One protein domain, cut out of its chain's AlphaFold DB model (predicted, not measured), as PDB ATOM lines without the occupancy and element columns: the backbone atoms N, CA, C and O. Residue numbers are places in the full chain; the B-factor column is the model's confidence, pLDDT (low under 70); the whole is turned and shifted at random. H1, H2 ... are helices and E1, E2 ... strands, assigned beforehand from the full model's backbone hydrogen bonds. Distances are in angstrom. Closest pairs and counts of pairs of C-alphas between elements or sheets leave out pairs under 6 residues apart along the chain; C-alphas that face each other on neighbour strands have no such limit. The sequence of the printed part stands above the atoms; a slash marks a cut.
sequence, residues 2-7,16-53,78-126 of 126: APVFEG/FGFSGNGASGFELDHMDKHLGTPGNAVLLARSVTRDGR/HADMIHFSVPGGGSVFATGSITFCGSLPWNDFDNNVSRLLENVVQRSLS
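This is residues 2 to 7, 16 to 53 and 78 to 126 of the 126 residues of an uncharacterized protein of Hoeflea marina (UniProt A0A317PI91). With little regular structure, this flat model has a small antiparallel sheet, E1-E2-E3, at one side, from which the backbone turns through short helices H1 and H2 into H3, running past the E3 edge. Unnamed residues 16 to 41 loop before E1. The printed part has 93 residues, 37 in named elements of mixed class, ordered E1, E2, E3, H1, H2, H3; it is compact, with radius of gyration of the C-alphas 13.9 A and spans of 37 by 33 by 17 A.

E1, residues 42 to 46, is antiparallel to E2, residues 80 to 85; N 44 and O 81, 2.8 A apart, are within hydrogen-bond range. E2 and E3, residues 91 to 94, form a hairpin, with N 92 and O 84 at 2.8 A. H1, residues 100 to 103, only just touches H3, residues 112 to 125, with 3 pairs of C-alphas within 8 A, the closest Ser 103 and Val 113, 6.6 A. H2, residues 106 to 109, meets both only through its links. H3 only grazes the sheet, with residues 117 to 124. In H3 every O i to N i+4 pair is within hydrogen-bond range; H1 and H2 are too short for one.

E1 begins at C-alpha 42 (-44.564, -9.050, -10.868). E2 is 16.4 A long. H3, 20.1 A, ends at C-alpha 125 (-37.256, -26.610, -3.205).

The printed part has two cuts: C-alpha 7 and C-alpha 16 are 17.9 A apart across the first, and C-alpha 53 and C-alpha 78 are 11.8 A apart across the second. Residues 2, 50 and 51 are under pLDDT 70.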
ATOM      1  N   ALA A   2     -38.187  -9.758  -1.819       58.00
ATOM      2  CA  ALA A   2     -36.799  -9.580  -1.369       58.00
ATOM      3  C   ALA A   2     -35.841 -10.796  -1.530       58.00
ATOM      4  O   ALA A   2     -34.667 -10.536  -1.753       58.00
ATOM      5  N   PRO A   3     -36.274 -12.081  -1.501       78.19
ATOM      6  CA  PRO A   3     -35.332 -13.203  -1.602       78.19
ATOM      7  C   PRO A   3     -34.705 -13.401  -2.988       78.19
ATOM      8  O   PRO A   3     -33.610 -13.928  -3.077       78.19
ATOM      9  N   VAL A   4     -35.375 -13.014  -4.088       92.69
ATOM     10  CA  VAL A   4     -34.854 -13.297  -5.447       92.69
ATOM     11  C   VAL A   4     -33.548 -12.541  -5.703       92.69
ATOM     12  O   VAL A   4     -32.625 -13.084  -6.304       92.69
ATOM     13  N   PHE A   5     -33.447 -11.322  -5.172       95.88
ATOM     14  CA  PHE A   5     -32.268 -10.464  -5.274       95.88
ATOM     15  C   PHE A   5     -31.359 -10.539  -4.038       95.88
ATOM     16  O   PHE A   5     -30.509  -9.675  -3.837       95.88
ATOM     17  N   GLU A   6     -31.533 -11.544  -3.176       96.38
ATOM     18  CA  GLU A   6     -30.682 -11.696  -2.000       96.38
ATOM     19  C   GLU A   6     -29.215 -11.890  -2.412       96.38
ATOM     20  O   GLU A   6     -28.886 -12.735  -3.245       96.38
ATOM     21  N   GLY A   7     -28.330 -11.065  -1.844       96.12
ATOM     22  CA  GLY A   7     -26.906 -11.070  -2.181       96.12
ATOM     23  C   GLY A   7     -26.558 -10.415  -3.522       96.12
ATOM     24  O   GLY A   7     -25.420 -10.548  -3.958       96.12
ATOM     25  N   PHE A  16     -22.768  -9.323 -18.928       96.94
ATOM     26  CA  PHE A  16     -21.727 -10.265 -19.311       96.94
ATOM     27  C   PHE A  16     -22.369 -11.558 -19.827       96.94
ATOM     28  O   PHE A  16     -23.542 -11.820 -19.576       96.94
ATOM     29  N   GLY A  17     -21.596 -12.404 -20.509       96.75
ATOM     30  CA  GLY A  17     -22.031 -13.747 -20.898       96.75
ATOM     31  C   GLY A  17     -21.408 -14.228 -22.201       96.75
ATOM     32  O   GLY A  17     -20.964 -13.441 -23.033       96.75
ATOM     33  N   PHE A  18     -21.383 -15.543 -22.407       97.38
ATOM     34  CA  PHE A  18     -20.802 -16.143 -23.614       97.38
ATOM     35  C   PHE A  18     -21.736 -16.076 -24.830       97.38
ATOM     36  O   PHE A  18     -21.275 -16.143 -25.969       97.38
ATOM     37  N   SER A  19     -23.039 -15.907 -24.597       94.62
ATOM     38  CA  SER A  19     -24.051 -15.736 -25.642       94.62
ATOM     39  C   SER A  19     -24.442 -14.267 -25.738       94.62
ATOM     40  O   SER A  19     -25.016 -13.723 -24.804       94.62
ATOM     41  N   GLY A  20     -24.119 -13.605 -26.851       89.50
ATOM     42  CA  GLY A  20     -24.540 -12.218 -27.091       89.50
ATOM     43  C   GLY A  20     -23.916 -11.161 -26.168       89.50
ATOM     44  O   GLY A  20     -24.301 -10.001 -26.266       89.50
ATOM     45  N   ASN A  21     -22.941 -11.534 -25.324       93.50
ATOM     46  CA  ASN A  21     -22.294 -10.654 -24.344       93.50
ATOM     47  C   ASN A  21     -23.279 -10.037 -23.327       93.50
ATOM     48  O   ASN A  21     -23.116  -8.886 -22.927       93.50
ATOM     49  N   GLY A  22     -24.308 -10.794 -22.934       95.25
ATOM     50  CA  GLY A  22     -25.293 -10.369 -21.940       95.25
ATOM     51  C   GLY A  22     -26.402 -11.397 -21.699       95.25
ATOM     52  O   GLY A  22     -26.663 -12.274 -22.528       95.25
ATOM     53  N   ALA A  23     -27.116 -11.252 -20.585       96.81
ATOM     54  CA  ALA A  23     -28.205 -12.137 -20.171       96.81
ATOM     55  C   ALA A  23     -29.539 -11.881 -20.891       96.81
ATOM     56  O   ALA A  23     -30.495 -12.625 -20.675       96.81
ATOM     57  N   SER A  24     -29.605 -10.856 -21.747       95.81
ATOM     58  CA  SER A  24     -30.751 -10.586 -22.612       95.81
ATOM     59  C   SER A  24     -30.305 -10.389 -24.057       95.81
ATOM     60  O   SER A  24     -29.546  -9.472 -24.363       95.81
ATOM     61  N   GLY A  25     -30.747 -11.272 -24.947       94.56
ATOM     62  CA  GLY A  25     -30.251 -11.340 -26.313       94.56
ATOM     63  C   GLY A  25     -30.962 -12.396 -27.156       94.56
ATOM     64  O   GLY A  25     -31.617 -13.270 -26.607       94.56
ATOM     65  N   PHE A  26     -30.770 -12.326 -28.479       93.75
ATOM     66  CA  PHE A  26     -31.300 -13.201 -29.550       93.75
ATOM     67  C   PHE A  26     -32.836 -13.296 -29.641       93.75
ATOM     68  O   PHE A  26     -33.380 -12.954 -30.684       93.75
ATOM     69  N   GLU A  27     -33.522 -13.699 -28.575       95.12
ATOM     70  CA  GLU A  27     -34.985 -13.759 -28.461       95.12
ATOM     71  C   GLU A  27     -35.412 -13.150 -27.123       95.12
ATOM     72  O   GLU A  27     -34.726 -13.321 -26.104       95.12
ATOM     73  N   LEU A  28     -36.513 -12.394 -27.161       96.06
ATOM     74  CA  LEU A  28     -37.008 -11.569 -26.065       96.06
ATOM     75  C   LEU A  28     -38.511 -11.796 -25.892       96.06
ATOM     76  O   LEU A  28     -39.279 -11.504 -26.808       96.06
ATOM     77  N   ASP A  29     -38.915 -12.238 -24.705       96.88
ATOM     78  CA  ASP A  29     -40.318 -12.312 -24.306       96.88
ATOM     79  C   ASP A  29     -40.615 -11.195 -23.308       96.88
ATOM     80  O   ASP A  29     -39.881 -11.007 -22.332       96.88
ATOM     81  N   HIS A  30     -41.722 -10.487 -23.514       95.19
ATOM     82  CA  HIS A  30     -42.204  -9.462 -22.595       95.19
ATOM     83  C   HIS A  30     -43.561  -9.850 -22.007       95.19
ATOM     84  O   HIS A  30     -44.292 -10.682 -22.551       95.19
ATOM     85  N   MET A  31     -43.909  -9.252 -20.869       95.81
ATOM     86  CA  MET A  31     -45.210  -9.490 -20.259       95.81
ATOM     87  C   MET A  31     -46.296  -8.669 -20.963       95.81
ATOM     88  O   MET A  31     -46.201  -7.447 -21.051       95.81
ATOM     89  N   ASP A  32     -47.378  -9.322 -21.381       94.25
ATOM     90  CA  ASP A  32     -48.568  -8.658 -21.917       94.25
ATOM     91  C   ASP A  32     -49.857  -9.218 -21.290       94.25
ATOM     92  O   ASP A  32     -50.141 -10.421 -21.319       94.25
ATOM     93  N   LYS A  33     -50.661  -8.329 -20.695       92.81
ATOM     94  CA  LYS A  33     -51.963  -8.663 -20.097       92.81
ATOM     95  C   LYS A  33     -53.023  -8.981 -21.150       92.81
ATOM     96  O   LYS A  33     -53.937  -9.746 -20.850       92.81
ATOM     97  N   HIS A  34     -52.911  -8.430 -22.356       90.75
ATOM     98  CA  HIS A  34     -53.802  -8.736 -23.474       90.75
ATOM     99  C   HIS A  34     -53.592 -10.167 -23.983       90.75
ATOM    100  O   HIS A  34     -54.560 -10.817 -24.375       90.75
ATOM    101  N   LEU A  35     -52.362 -10.682 -23.877       92.31
ATOM    102  CA  LEU A  35     -51.986 -12.055 -24.238       92.31
ATOM    103  C   LEU A  35     -52.077 -13.054 -23.070       92.31
ATOM    104  O   LEU A  35     -51.724 -14.221 -23.219       92.31
ATOM    105  N   GLY A  36     -52.600 -12.629 -21.915       95.75
ATOM    106  CA  GLY A  36     -52.925 -13.530 -20.806       95.75
ATOM    107  C   GLY A  36     -51.896 -13.596 -19.679       95.75
ATOM    108  O   GLY A  36     -51.975 -14.506 -18.853       95.75
ATOM    109  N   THR A  37     -50.971 -12.635 -19.584       97.50
ATOM    110  CA  THR A  37     -50.115 -12.515 -18.393       97.50
ATOM    111  C   THR A  37     -50.975 -12.442 -17.122       97.50
ATOM    112  O   THR A  37     -51.864 -11.583 -17.036       97.50
ATOM    113  N   PRO A  38     -50.716 -13.285 -16.105       97.06
ATOM    114  CA  PRO A  38     -51.486 -13.289 -14.866       97.06
ATOM    115  C   PRO A  38     -51.483 -11.930 -14.155       97.06
ATOM    116  O   PRO A  38     -50.454 -11.268 -14.038       97.06
ATOM    117  N   GLY A  39     -52.629 -11.527 -13.599       97.00
ATOM    118  CA  GLY A  39     -52.764 -10.234 -12.912       97.00
ATOM    119  C   GLY A  39     -51.907 -10.084 -11.647       97.00
ATOM    120  O   GLY A  39     -51.668  -8.964 -11.207       97.00
ATOM    121  N   ASN A  40     -51.438 -11.196 -11.074       96.69
ATOM    122  CA  ASN A  40     -50.509 -11.234  -9.944       96.69
ATOM    123  C   ASN A  40     -49.036 -11.374 -10.371       96.69
ATOM    124  O   ASN A  40     -48.185 -11.595  -9.505       96.69
ATOM    125  N   ALA A  41     -48.731 -11.290 -11.669       97.75
ATOM    126  CA  ALA A  41     -47.359 -11.267 -12.141       97.75
ATOM    127  C   ALA A  41     -46.656  -9.983 -11.733       97.75
ATOM    128  O   ALA A  41     -47.200  -8.883 -11.839       97.75
ATOM    129  N   VAL A  42     -45.429 -10.151 -11.255       96.62
ATOM    130  CA  VAL A  42     -44.564  -9.050 -10.868       96.62
ATOM    131  C   VAL A  42     -43.362  -9.037 -11.794       96.62
ATOM    132  O   VAL A  42     -42.681 -10.053 -11.947       96.62
ATOM    133  N   LEU A  43     -43.117  -7.867 -12.378       97.50
ATOM    134  CA  LEU A  43     -41.906  -7.564 -13.122       97.50
ATOM    135  C   LEU A  43     -40.743  -7.394 -12.142       97.50
ATOM    136  O   LEU A  43     -40.799  -6.547 -11.252       97.50
ATOM    137  N   LEU A  44     -39.716  -8.220 -12.298       96.75
ATOM    138  CA  LEU A  44     -38.507  -8.209 -11.480       96.75
ATOM    139  C   LEU A  44     -37.430  -7.326 -12.107       96.75
ATOM    140  O   LEU A  44     -36.834  -6.502 -11.421       96.75
ATOM    141  N   ALA A  45     -37.194  -7.501 -13.406       97.06
ATOM    142  CA  ALA A  45     -36.234  -6.733 -14.185       97.06
ATOM    143  C   ALA A  45     -36.686  -6.670 -15.648       97.06
ATOM    144  O   ALA A  45     -37.364  -7.578 -16.129       97.06
ATOM    145  N   ARG A  46     -36.283  -5.609 -16.349       97.31
ATOM    146  CA  ARG A  46     -36.536  -5.406 -17.778       97.31
ATOM    147  C   ARG A  46     -35.220  -5.123 -18.482       97.31
ATOM    148  O   ARG A  46     -34.434  -4.309 -17.996       97.31
ATOM    149  N   SER A  47     -34.978  -5.790 -19.605       95.81
ATOM    150  CA  SER A  47     -33.772  -5.535 -20.387       95.81
ATOM    151  C   SER A  47     -33.852  -4.221 -21.163       95.81
ATOM    152  O   SER A  47     -34.925  -3.663 -21.390       95.81
ATOM    153  N   VAL A  48     -32.687  -3.715 -21.563       88.00
ATOM    154  CA  VAL A  48     -32.572  -2.540 -22.427       88.00
ATOM    155  C   VAL A  48     -31.931  -2.971 -23.735       88.00
ATOM    156  O   VAL A  48     -30.797  -3.445 -23.745       88.00
ATOM    157  N   THR A  49     -32.632  -2.740 -24.836       81.19
ATOM    158  CA  THR A  49     -32.144  -3.010 -26.190       81.19
ATOM    159  C   THR A  49     -31.563  -1.724 -26.774       81.19
ATOM    160  O   THR A  49     -32.252  -0.707 -26.813       81.19
ATOM    161  N   ARG A  50     -30.289  -1.712 -27.192       68.94
ATOM    162  CA  ARG A  50     -29.572  -0.460 -27.541       68.94
ATOM    163  C   ARG A  50     -29.168  -0.337 -29.004       68.94
ATOM    164  O   ARG A  50     -28.780   0.734 -29.456       68.94
ATOM    165  N   ASP A  51     -29.214  -1.434 -29.731       69.38
ATOM    166  CA  ASP A  51     -28.370  -1.641 -30.899       69.38
ATOM    167  C   ASP A  51     -29.169  -1.768 -32.203       69.38
ATOM    168  O   ASP A  51     -28.583  -1.962 -33.263       69.38
ATOM    169  N   GLY A  52     -30.500  -1.617 -32.150       75.00
ATOM    170  CA  GLY A  52     -31.371  -1.628 -33.336       75.00
ATOM    171  C   GLY A  52     -31.333  -2.946 -34.121       75.00
ATOM    172  O   GLY A  52     -31.716  -2.985 -35.285       75.00
ATOM    173  N   ARG A  53     -30.822  -4.016 -33.498       83.19
ATOM    174  CA  ARG A  53     -30.641  -5.348 -34.099       83.19
ATOM    175  C   ARG A  53     -31.835  -6.277 -33.893       83.19
ATOM    176  O   ARG A  53     -31.824  -7.385 -34.417       83.19
ATOM    177  N   HIS A  78     -38.015  -5.724 -25.615       95.25
ATOM    178  CA  HIS A  78     -37.311  -5.986 -24.368       95.25
ATOM    179  C   HIS A  78     -37.700  -7.359 -23.822       95.25
ATOM    180  O   HIS A  78     -38.754  -7.894 -24.147       95.25
ATOM    181  N   ALA A  79     -36.837  -7.919 -22.983       97.19
ATOM    182  CA  ALA A  79     -37.147  -9.095 -22.185       97.19
ATOM    183  C   ALA A  79     -37.661  -8.655 -20.816       97.19
ATOM    184  O   ALA A  79     -37.044  -7.798 -20.172       97.19
ATOM    185  N   ASP A  80     -38.733  -9.285 -20.349       98.12
ATOM    186  CA  ASP A  80     -39.233  -9.130 -18.989       98.12
ATOM    187  C   ASP A  80     -38.929 -10.366 -18.151       98.12
ATOM    188  O   ASP A  80     -39.422 -11.467 -18.400       98.12
ATOM    189  N   MET A  81     -38.164 -10.156 -17.084       98.25
ATOM    190  CA  MET A  81     -37.993 -11.154 -16.044       98.25
ATOM    191  C   MET A  81     -39.152 -11.031 -15.061       98.25
ATOM    192  O   MET A  81     -39.293 -10.008 -14.388       98.25
ATOM    193  N   ILE A  82     -39.975 -12.070 -14.948       97.81
ATOM    194  CA  ILE A  82     -41.191 -12.042 -14.135       97.81
ATOM    195  C   ILE A  82     -41.257 -13.196 -13.143       97.81
ATOM    196  O   ILE A  82     -40.665 -14.261 -13.327       97.81
ATOM    197  N   HIS A  83     -42.054 -12.996 -12.097       97.00
ATOM    198  CA  HIS A  83     -42.448 -14.056 -11.179       97.00
ATOM    199  C   HIS A  83     -43.923 -13.924 -10.785       97.00
ATOM    200  O   HIS A  83     -44.398 -12.829 -10.477       97.00
ATOM    201  N   PHE A  84     -44.638 -15.046 -10.707       96.38
ATOM    202  CA  PHE A  84     -46.012 -15.099 -10.199       96.38
ATOM    203  C   PHE A  84     -46.313 -16.399  -9.456       96.38
ATOM    204  O   PHE A  84     -45.683 -17.428  -9.682       96.38
ATOM    205  N   SER A  85     -47.295 -16.354  -8.557       95.62
ATOM    206  CA  SER A  85     -47.776 -17.543  -7.843       95.62
ATOM    207  C   SER A  85     -48.928 -18.205  -8.595       95.62
ATOM    208  O   SER A  85     -49.745 -17.511  -9.206       95.62
ATOM    209  N   VAL A  86     -49.040 -19.527  -8.483       95.38
ATOM    210  CA  VAL A  86     -50.154 -20.320  -9.019       95.38
ATOM    211  C   VAL A  86     -50.934 -21.008  -7.888       95.38
ATOM    212  O   VAL A  86     -50.394 -21.198  -6.791       95.38
ATOM    213  N   PRO A  87     -52.212 -21.379  -8.104       95.38
ATOM    214  CA  PRO A  87     -52.970 -22.164  -7.133       95.38
ATOM    215  C   PRO A  87     -52.237 -23.451  -6.726       95.38
ATOM    216  O   PRO A  87     -51.524 -24.049  -7.526       95.38
ATOM    217  N   GLY A  88     -52.420 -23.883  -5.476       93.94
ATOM    218  CA  GLY A  88     -51.739 -25.068  -4.935       93.94
ATOM    219  C   GLY A  88     -50.348 -24.799  -4.350       93.94
ATOM    220  O   GLY A  88     -49.657 -25.745  -3.998       93.94
ATOM    221  N   GLY A  89     -49.948 -23.529  -4.215       91.38
ATOM    222  CA  GLY A  89     -48.700 -23.134  -3.550       91.38
ATOM    223  C   GLY A  89     -47.474 -23.075  -4.464       91.38
ATOM    224  O   GLY A  89     -46.392 -22.752  -3.990       91.38
ATOM    225  N   GLY A  90     -47.638 -23.343  -5.761       94.50
ATOM    226  CA  GLY A  90     -46.563 -23.221  -6.742       94.50
ATOM    227  C   GLY A  90     -46.279 -21.776  -7.160       94.50
ATOM    228  O   GLY A  90     -47.035 -20.840  -6.876       94.50
ATOM    229  N   SER A  91     -45.207 -21.606  -7.926       95.44
ATOM    230  CA  SER A  91     -44.860 -20.345  -8.575       95.44
ATOM    231  C   SER A  91     -44.152 -20.579  -9.899       95.44
ATOM    232  O   SER A  91     -43.571 -21.638 -10.120       95.44
ATOM    233  N   VAL A  92     -44.184 -19.567 -10.758       96.75
ATOM    234  CA  VAL A  92     -43.483 -19.527 -12.038       96.75
ATOM    235  C   VAL A  92     -42.493 -18.371 -12.001       96.75
ATOM    236  O   VAL A  92     -42.842 -17.267 -11.581       96.75
ATOM    237  N   PHE A  93     -41.272 -18.640 -12.450       97.56
ATOM    238  CA  PHE A  93     -40.240 -17.652 -12.737       97.56
ATOM    239  C   PHE A  93     -39.875 -17.765 -14.218       97.56
ATOM    240  O   PHE A  93     -39.685 -18.876 -14.714       97.56
ATOM    241  N   ALA A  94     -39.794 -16.634 -14.913       98.12
ATOM    242  CA  ALA A  94     -39.425 -16.565 -16.321       98.12
ATOM    243  C   ALA A  94     -38.415 -15.435 -16.535       98.12
ATOM    244  O   ALA A  94     -38.565 -14.359 -15.962       98.12
ATOM    245  N   THR A  95     -37.382 -15.689 -17.340       97.75
ATOM    246  CA  THR A  95     -36.297 -14.731 -17.620       97.75
ATOM    247  C   THR A  95     -36.584 -13.848 -18.829       97.75
ATOM    248  O   THR A  95     -36.016 -12.765 -18.933       97.75
ATOM    249  N   GLY A  96     -37.420 -14.337 -19.747       97.38
ATOM    250  CA  GLY A  96     -37.774 -13.664 -20.991       97.38
ATOM    251  C   GLY A  96     -36.641 -13.580 -22.014       97.38
ATOM    252  O   GLY A  96     -36.734 -12.785 -22.940       97.38
ATOM    253  N   SER A  97     -35.550 -14.343 -21.865       97.56
ATOM    254  CA  SER A  97     -34.473 -14.325 -22.858       97.56
ATOM    255  C   SER A  97     -33.698 -15.629 -22.998       97.56
ATOM    256  O   SER A  97     -33.338 -16.275 -22.010       97.56
ATOM    257  N   ILE A  98     -33.364 -15.961 -24.247       97.38
ATOM    258  CA  ILE A  98     -32.579 -17.143 -24.619       97.38
ATOM    259  C   ILE A  98     -31.098 -17.037 -24.210       97.38
ATOM    260  O   ILE A  98     -30.488 -18.057 -23.885       97.38
ATOM    261  N   THR A  99     -30.490 -15.842 -24.165       97.44
ATOM    262  CA  THR A  99     -29.061 -15.723 -23.797       97.44
ATOM    263  C   THR A  99     -28.802 -15.777 -22.292       97.44
ATOM    264  O   THR A  99     -27.643 -15.901 -21.892       97.44
ATOM    265  N   PHE A 100     -29.846 -15.775 -21.454       98.31
ATOM    266  CA  PHE A 100     -29.737 -15.813 -19.993       98.31
ATOM    267  C   PHE A 100     -28.780 -16.912 -19.503       98.31
ATOM    268  O   PHE A 100     -27.816 -16.639 -18.787       98.31
ATOM    269  N   CYS A 101     -28.977 -18.151 -19.966       97.94
ATOM    270  CA  CYS A 101     -28.148 -19.292 -19.564       97.94
ATOM    271  C   CYS A 101     -26.678 -19.161 -19.995       97.94
ATOM    272  O   CYS A 101     -25.799 -19.719 -19.342       97.94
ATOM    273  N   GLY A 102     -26.392 -18.400 -21.056       98.12
ATOM    274  CA  GLY A 102     -25.025 -18.115 -21.503       98.12
ATOM    275  C   GLY A 102     -24.231 -17.242 -20.526       98.12
ATOM    276  O   GLY A 102     -23.009 -17.164 -20.639       98.12
ATOM    277  N   SER A 103     -24.907 -16.614 -19.564       98.31
ATOM    278  CA  SER A 103     -24.296 -15.766 -18.536       98.31
ATOM    279  C   SER A 103     -24.011 -16.521 -17.237       98.31
ATOM    280  O   SER A 103     -23.192 -16.074 -16.443       98.31
ATOM    281  N   LEU A 104     -24.621 -17.697 -17.035       98.56
ATOM    282  CA  LEU A 104     -24.429 -18.508 -15.828       98.56
ATOM    283  C   LEU A 104     -22.961 -18.912 -15.596       98.56
ATOM    284  O   LEU A 104     -22.450 -18.627 -14.518       98.56
ATOM    285  N   PRO A 105     -22.232 -19.509 -16.563       98.38
ATOM    286  CA  PRO A 105     -20.855 -19.953 -16.324       98.38
ATOM    287  C   PRO A 105     -19.824 -18.814 -16.350       98.38
ATOM    288  O   PRO A 105     -18.625 -19.073 -16.277       98.38
ATOM    289  N   TRP A 106     -20.254 -17.558 -16.501       98.19
ATOM    290  CA  TRP A 106     -19.346 -16.417 -16.460       98.19
ATOM    291  C   TRP A 106     -18.683 -16.300 -15.083       98.19
ATOM    292  O   TRP A 106     -19.343 -16.502 -14.065       98.19
ATOM    293  N   ASN A 107     -17.394 -15.941 -15.062       98.00
ATOM    294  CA  ASN A 107     -16.617 -15.742 -13.834       98.00
ATOM    295  C   ASN A 107     -16.731 -16.928 -12.853       98.00
ATOM    296  O   ASN A 107     -17.020 -16.741 -11.677       98.00
ATOM    297  N   ASP A 108     -16.595 -18.157 -13.364       98.06
ATOM    298  CA  ASP A 108     -16.708 -19.392 -12.574       98.06
ATOM    299  C   ASP A 108     -18.016 -19.486 -11.760       98.06
ATOM    300  O   ASP A 108     -18.038 -19.983 -10.636       98.06
ATOM    301  N   PHE A 109     -19.125 -19.028 -12.358       98.44
ATOM    302  CA  PHE A 109     -20.465 -18.939 -11.758       98.44
ATOM    303  C   PHE A 109     -20.607 -17.924 -10.612       98.44
ATOM    304  O   PHE A 109     -21.699 -17.798 -10.054       98.44
ATOM    305  N   ASP A 110     -19.564 -17.155 -10.296       98.31
ATOM    306  CA  ASP A 110     -19.618 -16.069  -9.318       98.31
ATOM    307  C   ASP A 110     -20.095 -14.776  -9.983       98.31
ATOM    308  O   ASP A 110     -19.314 -13.918 -10.406       98.31
ATOM    309  N   ASN A 111     -21.409 -14.688 -10.177       98.31
ATOM    310  CA  ASN A 111     -22.040 -13.556 -10.833       98.31
ATOM    311  C   ASN A 111     -23.519 -13.402 -10.433       98.31
ATOM    312  O   ASN A 111     -24.138 -14.315  -9.874       98.31
ATOM    313  N   ASN A 112     -24.104 -12.240 -10.739       98.25
ATOM    314  CA  ASN A 112     -25.468 -11.917 -10.314       98.25
ATOM    315  C   ASN A 112     -26.564 -12.750 -11.003       98.25
ATOM    316  O   ASN A 112     -27.596 -13.002 -10.387       98.25
ATOM    317  N   VAL A 113     -26.339 -13.264 -12.216       98.31
ATOM    318  CA  VAL A 113     -27.286 -14.153 -12.913       98.31
ATOM    319  C   VAL A 113     -27.362 -15.507 -12.205       98.31
ATOM    320  O   VAL A 113     -28.455 -16.010 -11.933       98.31
ATOM    321  N   SER A 114     -26.205 -16.074 -11.857       98.44
ATOM    322  CA  SER A 114     -26.102 -17.340 -11.125       98.44
ATOM    323  C   SER A 114     -26.684 -17.239  -9.719       98.44
ATOM    324  O   SER A 114     -27.501 -18.080  -9.345       98.44
ATOM    325  N   ARG A 115     -26.345 -16.179  -8.968       98.38
ATOM    326  CA  ARG A 115     -26.923 -15.914  -7.638       98.38
ATOM    327  C   ARG A 115     -28.448 -15.786  -7.700       98.38
ATOM    328  O   ARG A 115     -29.143 -16.372  -6.874       98.38
ATOM    329  N   LEU A 116     -28.972 -15.064  -8.692       98.06
ATOM    330  CA  LEU A 116     -30.413 -14.863  -8.860       98.06
ATOM    331  C   LEU A 116     -31.136 -16.190  -9.095       98.06
ATOM    332  O   LEU A 116     -32.135 -16.481  -8.433       98.06
ATOM    333  N   LEU A 117     -30.632 -17.009 -10.024       97.88
ATOM    334  CA  LEU A 117     -31.240 -18.303 -10.322       97.88
ATOM    335  C   LEU A 117     -31.139 -19.260  -9.127       97.88
ATOM    336  O   LEU A 117     -32.103 -19.969  -8.837       97.88
ATOM    337  N   GLU A 118     -30.015 -19.252  -8.407       97.75
ATOM    338  CA  GLU A 118     -29.845 -20.028  -7.177       97.75
ATOM    339  C   GLU A 118     -30.936 -19.684  -6.152       97.75
ATOM    340  O   GLU A 118     -31.623 -20.587  -5.671       97.75
ATOM    341  N   ASN A 119     -31.170 -18.396  -5.888       97.25
ATOM    342  CA  ASN A 119     -32.204 -17.938  -4.955       97.25
ATOM    343  C   ASN A 119     -33.612 -18.415  -5.365       97.25
ATOM    344  O   ASN A 119     -34.415 -18.836  -4.526       97.25
ATOM    345  N   VAL A 120     -33.925 -18.371  -6.666       96.31
ATOM    346  CA  VAL A 120     -35.208 -18.853  -7.205       96.31
ATOM    347  C   VAL A 120     -35.363 -20.359  -6.994       96.31
ATOM    348  O   VAL A 120     -36.414 -20.815  -6.531       96.31
ATOM    349  N   VAL A 121     -34.328 -21.138  -7.311       95.81
ATOM    350  CA  VAL A 121     -34.351 -22.603  -7.199       95.81
ATOM    351  C   VAL A 121     -34.433 -23.041  -5.741       95.81
ATOM    352  O   VAL A 121     -35.287 -23.862  -5.413       95.81
ATOM    353  N   GLN A 122     -33.623 -22.468  -4.848       95.19
ATOM    354  CA  GLN A 122     -33.648 -22.802  -3.420       95.19
ATOM    355  C   GLN A 122     -35.036 -22.580  -2.811       95.19
ATOM    356  O   GLN A 122     -35.549 -23.449  -2.111       95.19
ATOM    357  N   ARG A 123     -35.694 -21.466  -3.153       90.44
ATOM    358  CA  ARG A 123     -37.070 -21.192  -2.717       90.44
ATOM    359  C   ARG A 123     -38.098 -22.159  -3.304       90.44
ATOM    360  O   ARG A 123     -39.139 -22.387  -2.703       90.44
ATOM    361  N   SER A 124     -37.844 -22.685  -4.495       90.75
ATOM    362  CA  SER A 124     -38.753 -23.634  -5.146       90.75
ATOM    363  C   SER A 124     -38.644 -25.042  -4.549       90.75
ATOM    364  O   SER A 124     -39.537 -25.860  -4.754       90.75
ATOM    365  N   LEU A 125     -37.553 -25.322  -3.832       91.31
ATOM    366  CA  LEU A 125     -37.256 -26.610  -3.205       91.31
ATOM    367  C   LEU A 125     -37.500 -26.637  -1.687       91.31
ATOM    368  O   LEU A 125     -37.392 -27.708  -1.090       91.31
ATOM    369  N   SER A 126     -37.791 -25.489  -1.068       83.69
ATOM    370  CA  SER A 126     -38.124 -25.363   0.360       83.69
ATOM    371  C   SER A 126     -39.596 -25.641   0.635       83.69
ATOM    372  O   SER A 126     -39.886 -26.379   1.599       83.69
TER     373      SER A 126